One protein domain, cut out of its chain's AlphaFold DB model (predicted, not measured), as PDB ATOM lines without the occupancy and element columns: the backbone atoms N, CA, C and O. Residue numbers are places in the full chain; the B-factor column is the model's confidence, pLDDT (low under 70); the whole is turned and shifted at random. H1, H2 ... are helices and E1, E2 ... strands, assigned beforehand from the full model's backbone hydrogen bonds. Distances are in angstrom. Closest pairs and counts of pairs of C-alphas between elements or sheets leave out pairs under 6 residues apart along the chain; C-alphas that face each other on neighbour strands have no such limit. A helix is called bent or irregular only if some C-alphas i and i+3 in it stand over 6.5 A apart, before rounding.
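This is residues 9 to 115 of the 147 residues of an uncharacterized protein of Thioclava dalianensis (UniProt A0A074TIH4). A twisted antiparallel sheet of four strands is covered on one face by H2, H3 and H4, with no named helix on the opposite face. H2 and H3 cross each other over the sheet, while the short H1 follows directly on E4 and meets the other three helices. The printed part has 107 residues with four named strands and then four named helices, E1 E2 E3 E4 H1 H2 H3 H4; the sheet order is E1 - E2 - E3 - E4, and the class is mixed, helices and strands. The whole is compact, with a radius of gyration of the C-alphas of 13.0 A and spans of 37 by 36 by 21 A.

E1 is residues 15 to 19, 13.6 A long, and begins at C-alpha 15 at (43.980, 7.766, 18.924). E2 is residues 22 to 29, 19.8 A, and bends by 60 degrees at residue 26. E3 is residues 34 to 41, 22.8 A, and E4 is residues 54 to 57, 10.0 A. H1 is residues 58 to 64, 10.8 A, and is irregular: C-alphas 59 and 62 are 7.4 A apart. H2 is residues 71 to 84, 19.7 A, beginning at C-alpha 71 at (30.281, -8.569, 4.539). H3 is residues 92 to 103, 16.6 A. H4 is residues 106 to 111, 8.7 A, ending at C-alpha 111 at (36.955, 12.450, 11.141).

The strands form a meander, each the antiparallel neighbour of the one before, and each successive pair is a hairpin. Within hydrogen-bond range are N 17 and O 24 at 2.8 A for E1 and E2, N 25 and O 38 at 2.8 A for E2 and E3, and N 37 and O 56 at 2.9 A for E3 and E4. H2, H3 and H4 lie on the same face, making two layers, a sheet with helices on one face. H3 is on the sheet at a height of 9.3 A, and the closest C-alphas of E2 and H3, Ile 24 and Ala 101, are 7.3 A apart. H4 has a height of 8.7 A. The closest C-alphas of E4 and H2, Cys 54 and Phe 81, are 6.0 A apart. H3, with residues 94 to 99 alone, touches H2, closest at the C-alphas of Ser 78 and Val 95, 5.3 A, only just about perpendicular at 72 degrees. H1 is on the sheet too and touches H2, closest at the C-alphas of Trp 64 and Ala 74, 5.7 A. H2 and H4 are apart. Every O i to N i+4 pair is within hydrogen-bond range in H2, H3 and H4; in H1 it is 0 of 3, with 3 of 4 O i to N i+3 pairs.

The two C-alphas farthest apart, those of Glu 49 and Glu 67, are 37.6 A apart. The printed part has no cut. The link from E3 to E4, 12 residues, is long. Mean pLDDT of the printed part is 91.5, and residues 44 to 50 are under 70.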
ATOM      1  N   ASP A   9      54.554   5.010  11.434       89.12
ATOM      2  CA  ASP A   9      55.105   5.153  12.780       89.12
ATOM      3  C   ASP A   9      53.950   5.011  13.775       89.12
ATOM      4  O   ASP A   9      53.067   5.861  13.843       89.12
ATOM      5  N   LEU A  10      53.932   3.914  14.533       86.31
ATOM      6  CA  LEU A  10      52.848   3.626  15.477       86.31
ATOM      7  C   LEU A  10      52.916   4.484  16.753       86.31
ATOM      8  O   LEU A  10      51.964   4.471  17.536       86.31
ATOM      9  N   ASN A  11      54.002   5.240  16.968       86.62
ATOM     10  CA  ASN A  11      54.074   6.242  18.036       86.62
ATOM     11  C   ASN A  11      53.352   7.534  17.642       86.62
ATOM     12  O   ASN A  11      52.773   8.200  18.502       86.62
ATOM     13  N   LEU A  12      53.336   7.861  16.346       89.31
ATOM     14  CA  LEU A  12      52.559   8.962  15.800       89.31
ATOM     15  C   LEU A  12      51.101   8.520  15.636       89.31
ATOM     16  O   LEU A  12      50.700   7.970  14.611       89.31
ATOM     17  N   ARG A  13      50.290   8.742  16.668       92.12
ATOM     18  CA  ARG A  13      48.896   8.281  16.726       92.12
ATOM     19  C   ARG A  13      47.930   9.432  16.972       92.12
ATOM     20  O   ARG A  13      48.178  10.282  17.817       92.12
ATOM     21  N   HIS A  14      46.803   9.408  16.271       93.50
ATOM     22  CA  HIS A  14      45.653  10.265  16.556       93.50
ATOM     23  C   HIS A  14      44.886   9.753  17.778       93.50
ATOM     24  O   HIS A  14      44.550  10.512  18.680       93.50
ATOM     25  N   ALA A  15      44.630   8.445  17.812       93.50
ATOM     26  CA  ALA A  15      43.980   7.766  18.924       93.50
ATOM     27  C   ALA A  15      44.421   6.298  18.973       93.50
ATOM     28  O   ALA A  15      44.881   5.741  17.974       93.50
ATOM     29  N   ALA A  16      44.271   5.668  20.135       94.50
ATOM     30  CA  ALA A  16      44.479   4.237  20.293       94.50
ATOM     31  C   ALA A  16      43.453   3.647  21.259       94.50
ATOM     32  O   ALA A  16      43.157   4.230  22.301       94.50
ATOM     33  N   TYR A  17      42.956   2.465  20.921       95.50
ATOM     34  CA  TYR A  17      41.938   1.748  21.674       95.50
ATOM     35  C   TYR A  17      42.371   0.309  21.903       95.50
ATOM     36  O   TYR A  17      43.137  -0.266  21.129       95.50
ATOM     37  N   ARG A  18      41.850  -0.307  22.964       93.88
ATOM     38  CA  ARG A  18      42.101  -1.716  23.272       93.88
ATOM     39  C   ARG A  18      40.795  -2.477  23.348       93.88
ATOM     40  O   ARG A  18      39.879  -2.082  24.064       93.88
ATOM     41  N   ARG A  19      40.741  -3.608  22.650       91.50
ATOM     42  CA  ARG A  19      39.601  -4.520  22.640       91.50
ATOM     43  C   ARG A  19      40.085  -5.955  22.784       91.50
ATOM     44  O   ARG A  19      40.417  -6.627  21.810       91.50
ATOM     45  N   GLY A  20      40.105  -6.439  24.022       90.00
ATOM     46  CA  GLY A  20      40.576  -7.787  24.331       90.00
ATOM     47  C   GLY A  20      42.041  -7.971  23.932       90.00
ATOM     48  O   GLY A  20      42.922  -7.382  24.550       90.00
ATOM     49  N   SER A  21      42.287  -8.799  22.915       91.00
ATOM     50  CA  SER A  21      43.633  -9.091  22.400       91.00
ATOM     51  C   SER A  21      44.075  -8.171  21.254       91.00
ATOM     52  O   SER A  21      45.189  -8.339  20.760       91.00
ATOM     53  N   LEU A  22      43.220  -7.242  20.820       93.62
ATOM     54  CA  LEU A  22      43.488  -6.284  19.750       93.62
ATOM     55  C   LEU A  22      43.769  -4.893  20.319       93.62
ATOM     56  O   LEU A  22      43.024  -4.387  21.160       93.62
ATOM     57  N   GLU A  23      44.811  -4.253  19.809       94.62
ATOM     58  CA  GLU A  23      45.010  -2.811  19.902       94.62
ATOM     59  C   GLU A  23      44.710  -2.192  18.532       94.62
ATOM     60  O   GLU A  23      45.175  -2.678  17.499       94.62
ATOM     61  N   ILE A  24      43.873  -1.156  18.539       96.69
ATOM     62  CA  ILE A  24      43.432  -0.419  17.360       96.69
ATOM     63  C   ILE A  24      44.087   0.950  17.413       96.69
ATOM     64  O   ILE A  24      43.879   1.693  18.368       96.69
ATOM     65  N   ILE A  25      44.873   1.288  16.400       96.25
ATOM     66  CA  ILE A  25      45.626   2.535  16.325       96.25
ATOM     67  C   ILE A  25      45.118   3.320  15.124       96.25
ATOM     68  O   ILE A  25      45.168   2.849  13.992       96.25
ATOM     69  N   LEU A  26      44.639   4.530  15.374       97.12
ATOM     70  CA  LEU A  26      44.286   5.491  14.343       97.12
ATOM     71  C   LEU A  26      45.513   6.367  14.068       97.12
ATOM     72  O   LEU A  26      45.990   7.068  14.961       97.12
ATOM     73  N   THR A  27      46.063   6.286  12.859       96.44
ATOM     74  CA  THR A  27      47.334   6.926  12.469       96.44
ATOM     75  C   THR A  27      47.305   7.318  10.984       96.44
ATOM     76  O   THR A  27      46.239   7.392  10.373       96.44
ATOM     77  N   TRP A  28      48.463   7.616  10.398       96.81
ATOM     78  CA  TRP A  28      48.621   8.028   9.014       96.81
ATOM     79  C   TRP A  28      49.628   7.150   8.290       96.81
ATOM     80  O   TRP A  28      50.665   6.766   8.827       96.81
ATOM     81  N   ILE A  29      49.353   6.908   7.013       95.38
ATOM     82  CA  ILE A  29      50.336   6.368   6.080       95.38
ATOM     83  C   ILE A  29      51.321   7.495   5.763       95.38
ATOM     84  O   ILE A  29      50.963   8.436   5.053       95.38
ATOM     85  N   LEU A  30      52.554   7.412   6.269       92.62
ATOM     86  CA  LEU A  30      53.517   8.521   6.252       92.62
ATOM     87  C   LEU A  30      53.855   9.006   4.837       92.62
ATOM     88  O   LEU A  30      53.977  10.204   4.605       92.62
ATOM     89  N   THR A  31      53.902   8.094   3.867       91.31
ATOM     90  CA  THR A  31      54.207   8.415   2.463       91.31
ATOM     91  C   THR A  31      53.099   9.198   1.752       91.31
ATOM     92  O   THR A  31      53.347   9.815   0.719       91.31
ATOM     93  N   THR A  32      51.868   9.178   2.274       92.94
ATOM     94  CA  THR A  32      50.710   9.850   1.653       92.94
ATOM     95  C   THR A  32      50.039  10.875   2.565       92.94
ATOM     96  O   THR A  32      49.221  11.667   2.100       92.94
ATOM     97  N   GLY A  33      50.332  10.845   3.868       93.44
ATOM     98  CA  GLY A  33      49.648  11.620   4.901       93.44
ATOM     99  C   GLY A  33      48.169  11.260   5.085       93.44
ATOM    100  O   GLY A  33      47.443  12.004   5.749       93.44
ATOM    101  N   ARG A  34      47.694  10.161   4.482       96.31
ATOM    102  CA  ARG A  34      46.291   9.724   4.543       96.31
ATOM    103  C   ARG A  34      46.014   8.975   5.849       96.31
ATOM    104  O   ARG A  34      46.838   8.136   6.221       96.31
ATOM    105  N   PRO A  35      44.870   9.222   6.512       97.94
ATOM    106  CA  PRO A  35      44.457   8.443   7.673       97.94
ATOM    107  C   PRO A  35      44.348   6.944   7.373       97.94
ATOM    108  O   PRO A  35      43.916   6.526   6.293       97.94
ATOM    109  N   CYS A  36      44.707   6.131   8.353       98.06
ATOM    110  CA  CYS A  36      44.486   4.696   8.346       98.06
ATOM    111  C   CYS A  36      44.214   4.175   9.760       98.06
ATOM    112  O   CYS A  36      44.603   4.772  10.766       98.06
ATOM    113  N   LEU A  37      43.540   3.032   9.816       98.19
ATOM    114  CA  LEU A  37      43.372   2.241  11.024       98.19
ATOM    115  C   LEU A  37      44.357   1.076  10.972       98.19
ATOM    116  O   LEU A  37      44.455   0.384   9.962       98.19
ATOM    117  N   VAL A  38      45.082   0.856  12.060       96.81
ATOM    118  CA  VAL A  38      46.043  -0.233  12.204       96.81
ATOM    119  C   VAL A  38      45.617  -1.140  13.349       96.81
ATOM    120  O   VAL A  38      45.277  -0.669  14.430       96.81
ATOM    121  N   LEU A  39      45.647  -2.447  13.114       96.25
ATOM    122  CA  LEU A  39      45.429  -3.472  14.127       96.25
ATOM    123  C   LEU A  39      46.756  -4.143  14.473       96.25
ATOM    124  O   LEU A  39      47.497  -4.552  13.574       96.25
ATOM    125  N   VAL A  40      47.023  -4.290  15.770       94.25
ATOM    126  CA  VAL A  40      48.152  -5.058  16.316       94.25
ATOM    127  C   VAL A  40      47.710  -5.893  17.526       94.25
ATOM    128  O   VAL A  40      46.701  -5.570  18.162       94.25
ATOM    129  N   PRO A  41      48.421  -6.977  17.887       92.50
ATOM    130  CA  PRO A  41      48.113  -7.738  19.095       92.50
ATOM    131  C   PRO A  41      48.517  -6.961  20.358       92.50
ATOM    132  O   PRO A  41      49.639  -6.482  20.457       92.50
ATOM    133  N   THR A  42      47.663  -6.914  21.384       88.00
ATOM    134  CA  THR A  42      47.934  -6.148  22.625       88.00
ATOM    135  C   THR A  42      49.097  -6.702  23.462       88.00
ATOM    136  O   THR A  42      49.694  -5.984  24.260       88.00
ATOM    137  N   ARG A  43      49.392  -8.006  23.354       73.56
ATOM    138  CA  ARG A  43      50.366  -8.694  24.227       73.56
ATOM    139  C   ARG A  43      51.794  -8.707  23.689       73.56
ATOM    140  O   ARG A  43      52.697  -9.109  24.417       73.56
ATOM    141  N   MET A  44      52.003  -8.276  22.450       64.12
ATOM    142  CA  MET A  44      53.335  -8.127  21.871       64.12
ATOM    143  C   MET A  44      53.670  -6.643  21.896       64.12
ATOM    144  O   MET A  44      52.846  -5.827  21.497       64.12
ATOM    145  N   ARG A  45      54.862  -6.270  22.377       59.09
ATOM    146  CA  ARG A  45      55.355  -4.920  22.081       59.09
ATOM    147  C   ARG A  45      55.554  -4.888  20.567       59.09
ATOM    148  O   ARG A  45      56.327  -5.720  20.096       59.09
ATOM    149  N   PRO A  46      54.860  -4.024  19.809       60.06
ATOM    150  CA  PRO A  46      55.006  -3.999  18.365       60.06
ATOM    151  C   PRO A  46      56.435  -3.564  18.020       60.06
ATOM    152  O   PRO A  46      56.765  -2.382  18.036       60.06
ATOM    153  N   SER A  47      57.300  -4.546  17.778       64.94
ATOM    154  CA  SER A  47      58.578  -4.376  17.101       64.94
ATOM    155  C   SER A  47      58.359  -4.678  15.626       64.94
ATOM    156  O   SER A  47      57.573  -5.562  15.278       64.94
ATOM    157  N   HIS A  48      59.084  -3.973  14.765       65.12
ATOM    158  CA  HIS A  48      59.102  -4.225  13.325       65.12
ATOM    159  C   HIS A  48      59.556  -5.653  12.967       65.12
ATOM    160  O   HIS A  48      59.317  -6.099  11.851       65.12
ATOM    161  N   GLU A  49      60.196  -6.362  13.901       67.94
ATOM    162  CA  GLU A  49      60.659  -7.743  13.728       67.94
ATOM    163  C   GLU A  49      59.595  -8.795  14.096       67.94
ATOM    164  O   GLU A  49      59.631  -9.902  13.567       67.94
ATOM    165  N   ASP A  50      58.630  -8.451  14.959       68.56
ATOM    166  CA  ASP A  50      57.778  -9.439  15.644       68.56
ATOM    167  C   ASP A  50      56.283  -9.328  15.319       68.56
ATOM    168  O   ASP A  50      55.515 -10.246  15.607       68.56
ATOM    169  N   VAL A  51      55.837  -8.201  14.756       73.69
ATOM    170  CA  VAL A  51      54.415  -7.948  14.489       73.69
ATOM    171  C   VAL A  51      54.225  -7.498  13.051       73.69
ATOM    172  O   VAL A  51      54.818  -6.514  12.616       73.69
ATOM    173  N   THR A  52      53.333  -8.183  12.331       87.44
ATOM    174  CA  THR A  52      52.826  -7.714  11.036       87.44
ATOM    175  C   THR A  52      51.557  -6.891  11.278       87.44
ATOM    176  O   THR A  52      50.494  -7.472  11.519       87.44
ATOM    177  N   PRO A  53      51.628  -5.546  11.264       91.12
ATOM    178  CA  PRO A  53      50.450  -4.715  11.454       91.12
ATOM    179  C   PRO A  53      49.472  -4.900  10.294       91.12
ATOM    180  O   PRO A  53      49.858  -4.906   9.124       91.12
ATOM    181  N   CYS A  54      48.188  -5.003  10.620       95.56
ATOM    182  CA  CYS A  54      47.125  -5.052   9.623       95.56
ATOM    183  C   CYS A  54      46.556  -3.651   9.424       95.56
ATOM    184  O   CYS A  54      46.113  -3.024  10.382       95.56
ATOM    185  N   ILE A  55      46.585  -3.156   8.189       96.56
ATOM    186  CA  ILE A  55      46.279  -1.759   7.863       96.56
ATOM    187  C   ILE A  55      44.968  -1.700   7.082       96.56
ATOM    188  O   ILE A  55      44.794  -2.408   6.090       96.56
ATOM    189  N   VAL A  56      44.077  -0.801   7.489       97.56
ATOM    190  CA  VAL A  56      42.861  -0.419   6.769       97.56
ATOM    191  C   VAL A  56      42.972   1.062   6.396       97.56
ATOM    192  O   VAL A  56      42.715   1.937   7.226       97.56
ATOM    193  N   PRO A  57      43.394   1.378   5.158       97.38
ATOM    194  CA  PRO A  57      43.408   2.750   4.661       97.38
ATOM    195  C   PRO A  57      41.999   3.348   4.601       97.38
ATOM    196  O   PRO A  57      41.052   2.647   4.221       97.38
ATOM    197  N   LEU A  58      41.885   4.655   4.870       96.75
ATOM    198  CA  LEU A  58      40.636   5.420   4.758       96.75
ATOM    199  C   LEU A  58      39.914   5.170   3.423       96.75
ATOM    200  O   LEU A  58      38.719   4.898   3.407       96.75
ATOM    201  N   ASP A  59      40.649   5.158   2.309       94.69
ATOM    202  CA  ASP A  59      40.091   4.991   0.956       94.69
ATOM    203  C   ASP A  59      39.421   3.618   0.725       94.69
ATOM    204  O   ASP A  59      38.667   3.429  -0.231       94.69
ATOM    205  N   SER A  60      39.681   2.645   1.602       94.44
ATOM    206  CA  SER A  60      39.140   1.282   1.534       94.44
ATOM    207  C   SER A  60      38.218   0.927   2.701       94.44
ATOM    208  O   SER A  60      37.661  -0.171   2.726       94.44
ATOM    209  N   VAL A  61      38.034   1.838   3.663       94.94
ATOM    210  CA  VAL A  61      37.270   1.558   4.888       94.94
ATOM    211  C   VAL A  61      35.784   1.315   4.606       94.94
ATOM    212  O   VAL A  61      35.135   0.556   5.318       94.94
ATOM    213  N   TRP A  62      35.251   1.881   3.518       93.38
ATOM    214  CA  TRP A  62      33.859   1.694   3.091       93.38
ATOM    215  C   TRP A  62      33.483   0.221   2.874       93.38
ATOM    216  O   TRP A  62      32.320  -0.134   3.005       93.38
ATOM    217  N   LYS A  63      34.455  -0.661   2.600       93.31
ATOM    218  CA  LYS A  63      34.218  -2.107   2.452       93.31
ATOM    219  C   LYS A  63      33.684  -2.768   3.724       93.31
ATOM    220  O   LYS A  63      33.117  -3.853   3.656       93.31
ATOM    221  N   TRP A  64      33.890  -2.120   4.868       93.94
ATOM    222  CA  TRP A  64      33.540  -2.613   6.195       93.94
ATOM    223  C   TRP A  64      32.204  -2.061   6.712       93.94
ATOM    224  O   TRP A  64      31.797  -2.409   7.822       93.94
ATOM    225  N   THR A  65      31.529  -1.193   5.949       91.31
ATOM    226  CA  THR A  65      30.225  -0.639   6.337       91.31
ATOM    227  C   THR A  65      29.094  -1.604   5.998       91.31
ATOM    228  O   THR A  65      29.206  -2.426   5.089       91.31
ATOM    229  N   GLU A  66      27.988  -1.514   6.736       85.38
ATOM    230  CA  GLU A  66      26.831  -2.388   6.512       85.38
ATOM    231  C   GLU A  66      25.988  -1.929   5.313       85.38
ATOM    232  O   GLU A  66      25.334  -2.748   4.675       85.38
ATOM    233  N   GLU A  67      26.017  -0.635   4.977       86.62
ATOM    234  CA  GLU A  67      25.153  -0.048   3.949       86.62
ATOM    235  C   GLU A  67      25.671  -0.246   2.519       86.62
ATOM    236  O   GLU A  67      24.873  -0.408   1.595       86.62
ATOM    237  N   VAL A  68      26.992  -0.183   2.317       88.38
ATOM    238  CA  VAL A  68      27.622  -0.211   0.979       88.38
ATOM    239  C   VAL A  68      28.779  -1.205   0.857       88.38
ATOM    240  O   VAL A  68      29.313  -1.378  -0.239       88.38
ATOM    241  N   GLY A  69      29.190  -1.831   1.961       88.12
ATOM    242  CA  GLY A  69      30.289  -2.789   1.987       88.12
ATOM    243  C   GLY A  69      29.905  -4.190   1.503       88.12
ATOM    244  O   GLY A  69      28.764  -4.465   1.130       88.12
ATOM    245  N   ASP A  70      30.885  -5.096   1.541       89.38
ATOM    246  CA  ASP A  70      30.696  -6.527   1.287       89.38
ATOM    247  C   ASP A  70      31.051  -7.309   2.566       89.38
ATOM    248  O   ASP A  70      32.234  -7.497   2.873       89.38
ATOM    249  N   PRO A  71      30.047  -7.800   3.321       89.31
ATOM    250  CA  PRO A  71      30.281  -8.569   4.539       89.31
ATOM    251  C   PRO A  71      31.131  -9.830   4.324       89.31
ATOM    252  O   PRO A  71      31.856 -10.237   5.234       89.31
ATOM    253  N   ALA A  72      31.068 -10.453   3.142       91.38
ATOM    254  CA  ALA A  72      31.873 -11.628   2.828       91.38
ATOM    255  C   ALA A  72      33.340 -11.247   2.577       91.38
ATOM    256  O   ALA A  72      34.243 -11.940   3.055       91.38
ATOM    257  N   GLU A  73      33.594 -10.130   1.888       91.94
ATOM    258  CA  GLU A  73      34.948  -9.593   1.715       91.94
ATOM    259  C   GLU A  73      35.543  -9.157   3.062       91.94
ATOM    260  O   GLU A  73      36.665  -9.549   3.387       91.94
ATOM    261  N   ALA A  74      34.776  -8.441   3.888       93.75
ATOM    262  CA  ALA A  74      35.198  -8.022   5.224       93.75
ATOM    263  C   ALA A  74      35.523  -9.223   6.132       93.75
ATOM    264  O   ALA A  74      36.540  -9.224   6.831       93.75
ATOM    265  N   ALA A  75      34.713 -10.288   6.089       93.19
ATOM    266  CA  ALA A  75      34.989 -11.526   6.818       93.19
ATOM    267  C   ALA A  75      36.263 -12.225   6.310       93.19
ATOM    268  O   ALA A  75      37.086 -12.673   7.112       93.19
ATOM    269  N   LYS A  76      36.469 -12.275   4.988       95.25
ATOM    270  CA  LYS A  76      37.683 -12.841   4.382       95.25
ATOM    271  C   LYS A  76      38.933 -12.049   4.769       95.25
ATOM    272  O   LYS A  76      39.939 -12.655   5.132       95.25
ATOM    273  N   MET A  77      38.876 -10.718   4.730       96.69
ATOM    274  CA  MET A  77      39.972  -9.857   5.183       96.69
ATOM    275  C   MET A  77      40.234 -10.032   6.680       96.69
ATOM    276  O   MET A  77      41.382 -10.140   7.092       96.69
ATOM    277  N   SER A  78      39.182 -10.146   7.491       97.00
ATOM    278  CA  SER A  78      39.311 -10.399   8.931       97.00
ATOM    279  C   SER A  78      40.011 -11.723   9.230       97.00
ATOM    280  O   SER A  78      40.801 -11.799  10.165       97.00
ATOM    281  N   LEU A  79      39.764 -12.759   8.422       97.00
ATOM    282  CA  LEU A  79      40.466 -14.036   8.530       97.00
ATOM    283  C   LEU A  79      41.961 -13.889   8.204       97.00
ATOM    284  O   LEU A  79      42.798 -14.422   8.927       97.00
ATOM    285  N   GLN A  80      42.296 -13.141   7.150       96.56
ATOM    286  CA  GLN A  80      43.690 -12.847   6.792       96.56
ATOM    287  C   GLN A  80      44.393 -12.027   7.876       96.56
ATOM    288  O   GLN A  80      45.550 -12.282   8.194       96.56
ATOM    289  N   PHE A  81      43.687 -11.071   8.476       96.94
ATOM    290  CA  PHE A  81      44.207 -10.290   9.592       96.94
ATOM    291  C   PHE A  81      44.404 -11.156  10.834       96.94
ATOM    292  O   PHE A  81      45.421 -11.024  11.500       96.94
ATOM    293  N   ALA A  82      43.482 -12.075  11.137       95.44
ATOM    294  CA  ALA A  82      43.650 -13.004  12.251       95.44
ATOM    295  C   ALA A  82      44.937 -13.829  12.105       95.44
ATOM    296  O   ALA A  82      45.681 -13.950  13.073       95.44
ATOM    297  N   ASP A  83      45.214 -14.330  10.900       94.31
ATOM    298  CA  ASP A  83      46.436 -15.078  10.589       94.31
ATOM    299  C   ASP A  83      47.696 -14.214  10.766       94.31
ATOM    300  O   ASP A  83      48.603 -14.572  11.516       94.31
ATOM    301  N   ALA A  84      47.714 -13.020  10.164       93.19
ATOM    302  CA  ALA A  84      48.848 -12.095  10.235       93.19
ATOM    303  C   ALA A  84      49.147 -11.599  11.662       93.19
ATOM    304  O   ALA A  84      50.299 -11.342  12.011       93.19
ATOM    305  N   LEU A  85      48.112 -11.481  12.498       92.31
ATOM    306  CA  LEU A  85      48.217 -11.083  13.903       92.31
ATOM    307  C   LEU A  85      48.542 -12.263  14.836       92.31
ATOM    308  O   LEU A  85      48.647 -12.070  16.048       92.31
ATOM    309  N   GLY A  86      48.700 -13.478  14.299       91.31
ATOM    310  CA  GLY A  86      49.029 -14.676  15.072       91.31
ATOM    311  C   GLY A  86      47.875 -15.197  15.934       91.31
ATOM    312  O   GLY A  86      48.105 -15.861  16.948       91.31
ATOM    313  N   PHE A  87      46.629 -14.887  15.574       92.38
ATOM    314  CA  PHE A  87      45.448 -15.410  16.254       92.38
ATOM    315  C   PHE A  87      44.954 -16.722  15.642       92.38
ATOM    316  O   PHE A  87      45.314 -17.121  14.538       92.38
ATOM    317  N   ASN A  88      44.078 -17.409  16.379       91.50
ATOM    318  CA  ASN A  88      43.465 -18.642  15.907       91.50
ATOM    319  C   ASN A  88      42.412 -18.353  14.822       91.50
ATOM    320  O   ASN A  88      41.300 -17.922  15.124       91.50
ATOM    321  N   THR A  89      42.744 -18.660  13.570       92.44
ATOM    322  CA  THR A  89      41.865 -18.495  12.399       92.44
ATOM    323  C   THR A  89      40.664 -19.445  12.387       92.44
ATOM    324  O   THR A  89      39.684 -19.184  11.693       92.44
ATOM    325  N   LEU A  90      40.701 -20.526  13.176       93.06
ATOM    326  CA  LEU A  90      39.592 -21.475  13.312       93.06
ATOM    327  C   LEU A  90      38.546 -21.033  14.341       93.06
ATOM    328  O   LEU A  90      37.507 -21.682  14.447       93.06
ATOM    329  N   ASP A  91      38.805 -19.972  15.110       94.19
ATOM    330  CA  ASP A  91      37.839 -19.403  16.048       94.19
ATOM    331  C   ASP A  91      37.034 -18.272  15.378       94.19
ATOM    332  O   ASP A  91      37.553 -17.164  15.200       94.19
ATOM    333  N   PRO A  92      35.740 -18.481  15.065       93.62
ATOM    334  CA  PRO A  92      34.922 -17.463  14.410       93.62
ATOM    335  C   PRO A  92      34.788 -16.181  15.234       93.62
ATOM    336  O   PRO A  92      34.598 -15.104  14.672       93.62
ATOM    337  N   ARG A  93      34.915 -16.267  16.567       94.50
ATOM    338  CA  ARG A  93      34.820 -15.095  17.448       94.50
ATOM    339  C   ARG A  93      35.967 -14.122  17.215       94.50
ATOM    340  O   ARG A  93      35.747 -12.918  17.273       94.50
ATOM    341  N   THR A  94      37.160 -14.634  16.917       93.31
ATOM    342  CA  THR A  94      38.334 -13.819  16.579       93.31
ATOM    343  C   THR A  94      38.092 -13.041  15.287       93.31
ATOM    344  O   THR A  94      38.273 -11.825  15.252       93.31
ATOM    345  N   VAL A  95      37.596 -13.716  14.247       94.38
ATOM    346  CA  VAL A  95      37.277 -13.093  12.952       94.38
ATOM    347  C   VAL A  95      36.202 -12.012  13.117       94.38
ATOM    348  O   VAL A  95      36.360 -10.895  12.631       94.38
ATOM    349  N   MET A  96      35.138 -12.306  13.871       94.44
ATOM    350  CA  MET A  96      34.083 -11.332  14.174       94.44
ATOM    351  C   MET A  96      34.595 -10.146  15.000       94.44
ATOM    352  O   MET A  96      34.173  -9.016  14.765       94.44
ATOM    353  N   ALA A  97      35.498 -10.380  15.956       95.06
ATOM    354  CA  ALA A  97      36.077  -9.323  16.779       95.06
ATOM    355  C   ALA A  97      36.928  -8.354  15.948       95.06
ATOM    356  O   ALA A  97      36.856  -7.150  16.183       95.06
ATOM    357  N   ILE A  98      37.677  -8.858  14.962       96.50
ATOM    358  CA  ILE A  98      38.435  -8.027  14.016       96.50
ATOM    359  C   ILE A  98      37.484  -7.181  13.165       96.50
ATOM    360  O   ILE A  98      37.653  -5.965  13.097       96.50
ATOM    361  N   ALA A  99      36.451  -7.793  12.580       95.69
ATOM    362  CA  ALA A  99      35.472  -7.060  11.778       95.69
ATOM    363  C   ALA A  99      34.757  -5.966  12.575       95.69
ATOM    364  O   ALA A  99      34.638  -4.832  12.109       95.69
ATOM    365  N   ALA A 100      34.339  -6.284  13.800       94.75
ATOM    366  CA  ALA A 100      33.736  -5.312  14.697       94.75
ATOM    367  C   ALA A 100      34.724  -4.199  15.080       94.75
ATOM    368  O   ALA A 100      34.339  -3.039  15.097       94.75
ATOM    369  N   ALA A 101      35.997  -4.519  15.342       96.50
ATOM    370  CA  ALA A 101      37.009  -3.519  15.682       96.50
ATOM    371  C   ALA A 101      37.218  -2.480  14.569       96.50
ATOM    372  O   ALA A 101      37.344  -1.298  14.870       96.50
ATOM    373  N   VAL A 102      37.212  -2.897  13.299       96.94
ATOM    374  CA  VAL A 102      37.291  -1.952  12.175       96.94
ATOM    375  C   VAL A 102      36.007  -1.134  12.072       96.94
ATOM    376  O   VAL A 102      36.063   0.093  12.041       96.94
ATOM    377  N   ARG A 103      34.847  -1.805  12.055       95.56
ATOM    378  CA  ARG A 103      33.540  -1.161  11.862       95.56
ATOM    379  C   ARG A 103      33.226  -0.120  12.934       95.56
ATOM    380  O   ARG A 103      32.778   0.977  12.612       95.56
ATOM    381  N   ASP A 104      33.505  -0.445  14.190       96.12
ATOM    382  CA  ASP A 104      33.189   0.418  15.326       96.12
ATOM    383  C   ASP A 104      34.053   1.694  15.342       96.12
ATOM    384  O   ASP A 104      33.772   2.601  16.119       96.12
ATOM    385  N   HIS A 105      35.114   1.783  14.527       97.00
ATOM    386  CA  HIS A 105      36.038   2.929  14.484       97.00
ATOM    387  C   HIS A 105      36.084   3.615  13.108       97.00
ATOM    388  O   HIS A 105      36.918   4.489  12.872       97.00
ATOM    389  N   ILE A 106      35.163   3.274  12.197       96.12
ATOM    390  CA  ILE A 106      35.057   3.936  10.886       96.12
ATOM    391  C   ILE A 106      34.759   5.428  11.053       96.12
ATOM    392  O   ILE A 106      35.360   6.246  10.361       96.12
ATOM    393  N   SER A 107      33.847   5.787  11.962       95.50
ATOM    394  CA  SER A 107      33.475   7.192  12.180       95.50
ATOM    395  C   SER A 107      34.672   8.024  12.637       95.50
ATOM    396  O   SER A 107      34.933   9.079  12.062       95.50
ATOM    397  N   ASP A 108      35.448   7.509  13.593       96.00
ATOM    398  CA  ASP A 108      36.660   8.165  14.082       96.00
ATOM    399  C   ASP A 108      37.689   8.335  12.958       96.00
ATOM    400  O   ASP A 108      38.245   9.418  12.781       96.00
ATOM    401  N   LEU A 109      37.897   7.292  12.147       96.75
ATOM    402  CA  LEU A 109      38.819   7.334  11.013       96.75
ATOM    403  C   LEU A 109      38.393   8.367   9.953       96.75
ATOM    404  O   LEU A 109      39.242   9.073   9.414       96.75
ATOM    405  N   LEU A 110      37.091   8.485   9.666       96.12
ATOM    406  CA  LEU A 110      36.543   9.473   8.724       96.12
ATOM    407  C   LEU A 110      36.715  10.920   9.214       96.12
ATOM    408  O   LEU A 110      36.770  11.838   8.397       96.12
ATOM    409  N   GLN A 111      36.781  11.130  10.531       95.88
ATOM    410  CA  GLN A 111      36.955  12.450  11.141       95.88
ATOM    411  C   GLN A 111      38.424  12.870  11.264       95.88
ATOM    412  O   GLN A 111      38.705  14.042  11.526       95.88
ATOM    413  N   MET A 112      39.369  11.948  11.059       95.94
ATOM    414  CA  MET A 112      40.789  12.263  11.143       95.94
ATOM    415  C   MET A 112      41.211  13.260  10.057       95.94
ATOM    416  O   MET A 112      40.999  13.015   8.864       95.94
ATOM    417  N   PRO A 113      41.893  14.359  10.427       94.31
ATOM    418  CA  PRO A 113      42.501  15.231   9.438       94.31
ATOM    419  C   PRO A 113      43.686  14.524   8.753       94.31
ATOM    420  O   PRO A 113      44.323  13.659   9.357       94.31
ATOM    421  N   PRO A 114      44.046  14.896   7.514       93.38
ATOM    422  CA  PRO A 114      45.307  14.476   6.910       93.38
ATOM    423  C   PRO A 114      46.513  14.985   7.717       93.38
ATOM    424  O   PRO A 114      46.464  16.066   8.311       93.38
ATOM    425  N   LEU A 115      47.619  14.237   7.678       92.00
ATOM    426  CA  LEU A 115      48.812  14.499   8.495       92.00
ATOM    427  C   LEU A 115      49.392  15.904   8.286       92.00
ATOM    428  O   LEU A 115      49.824  16.543   9.241       92.00
TER     429      LEU A 115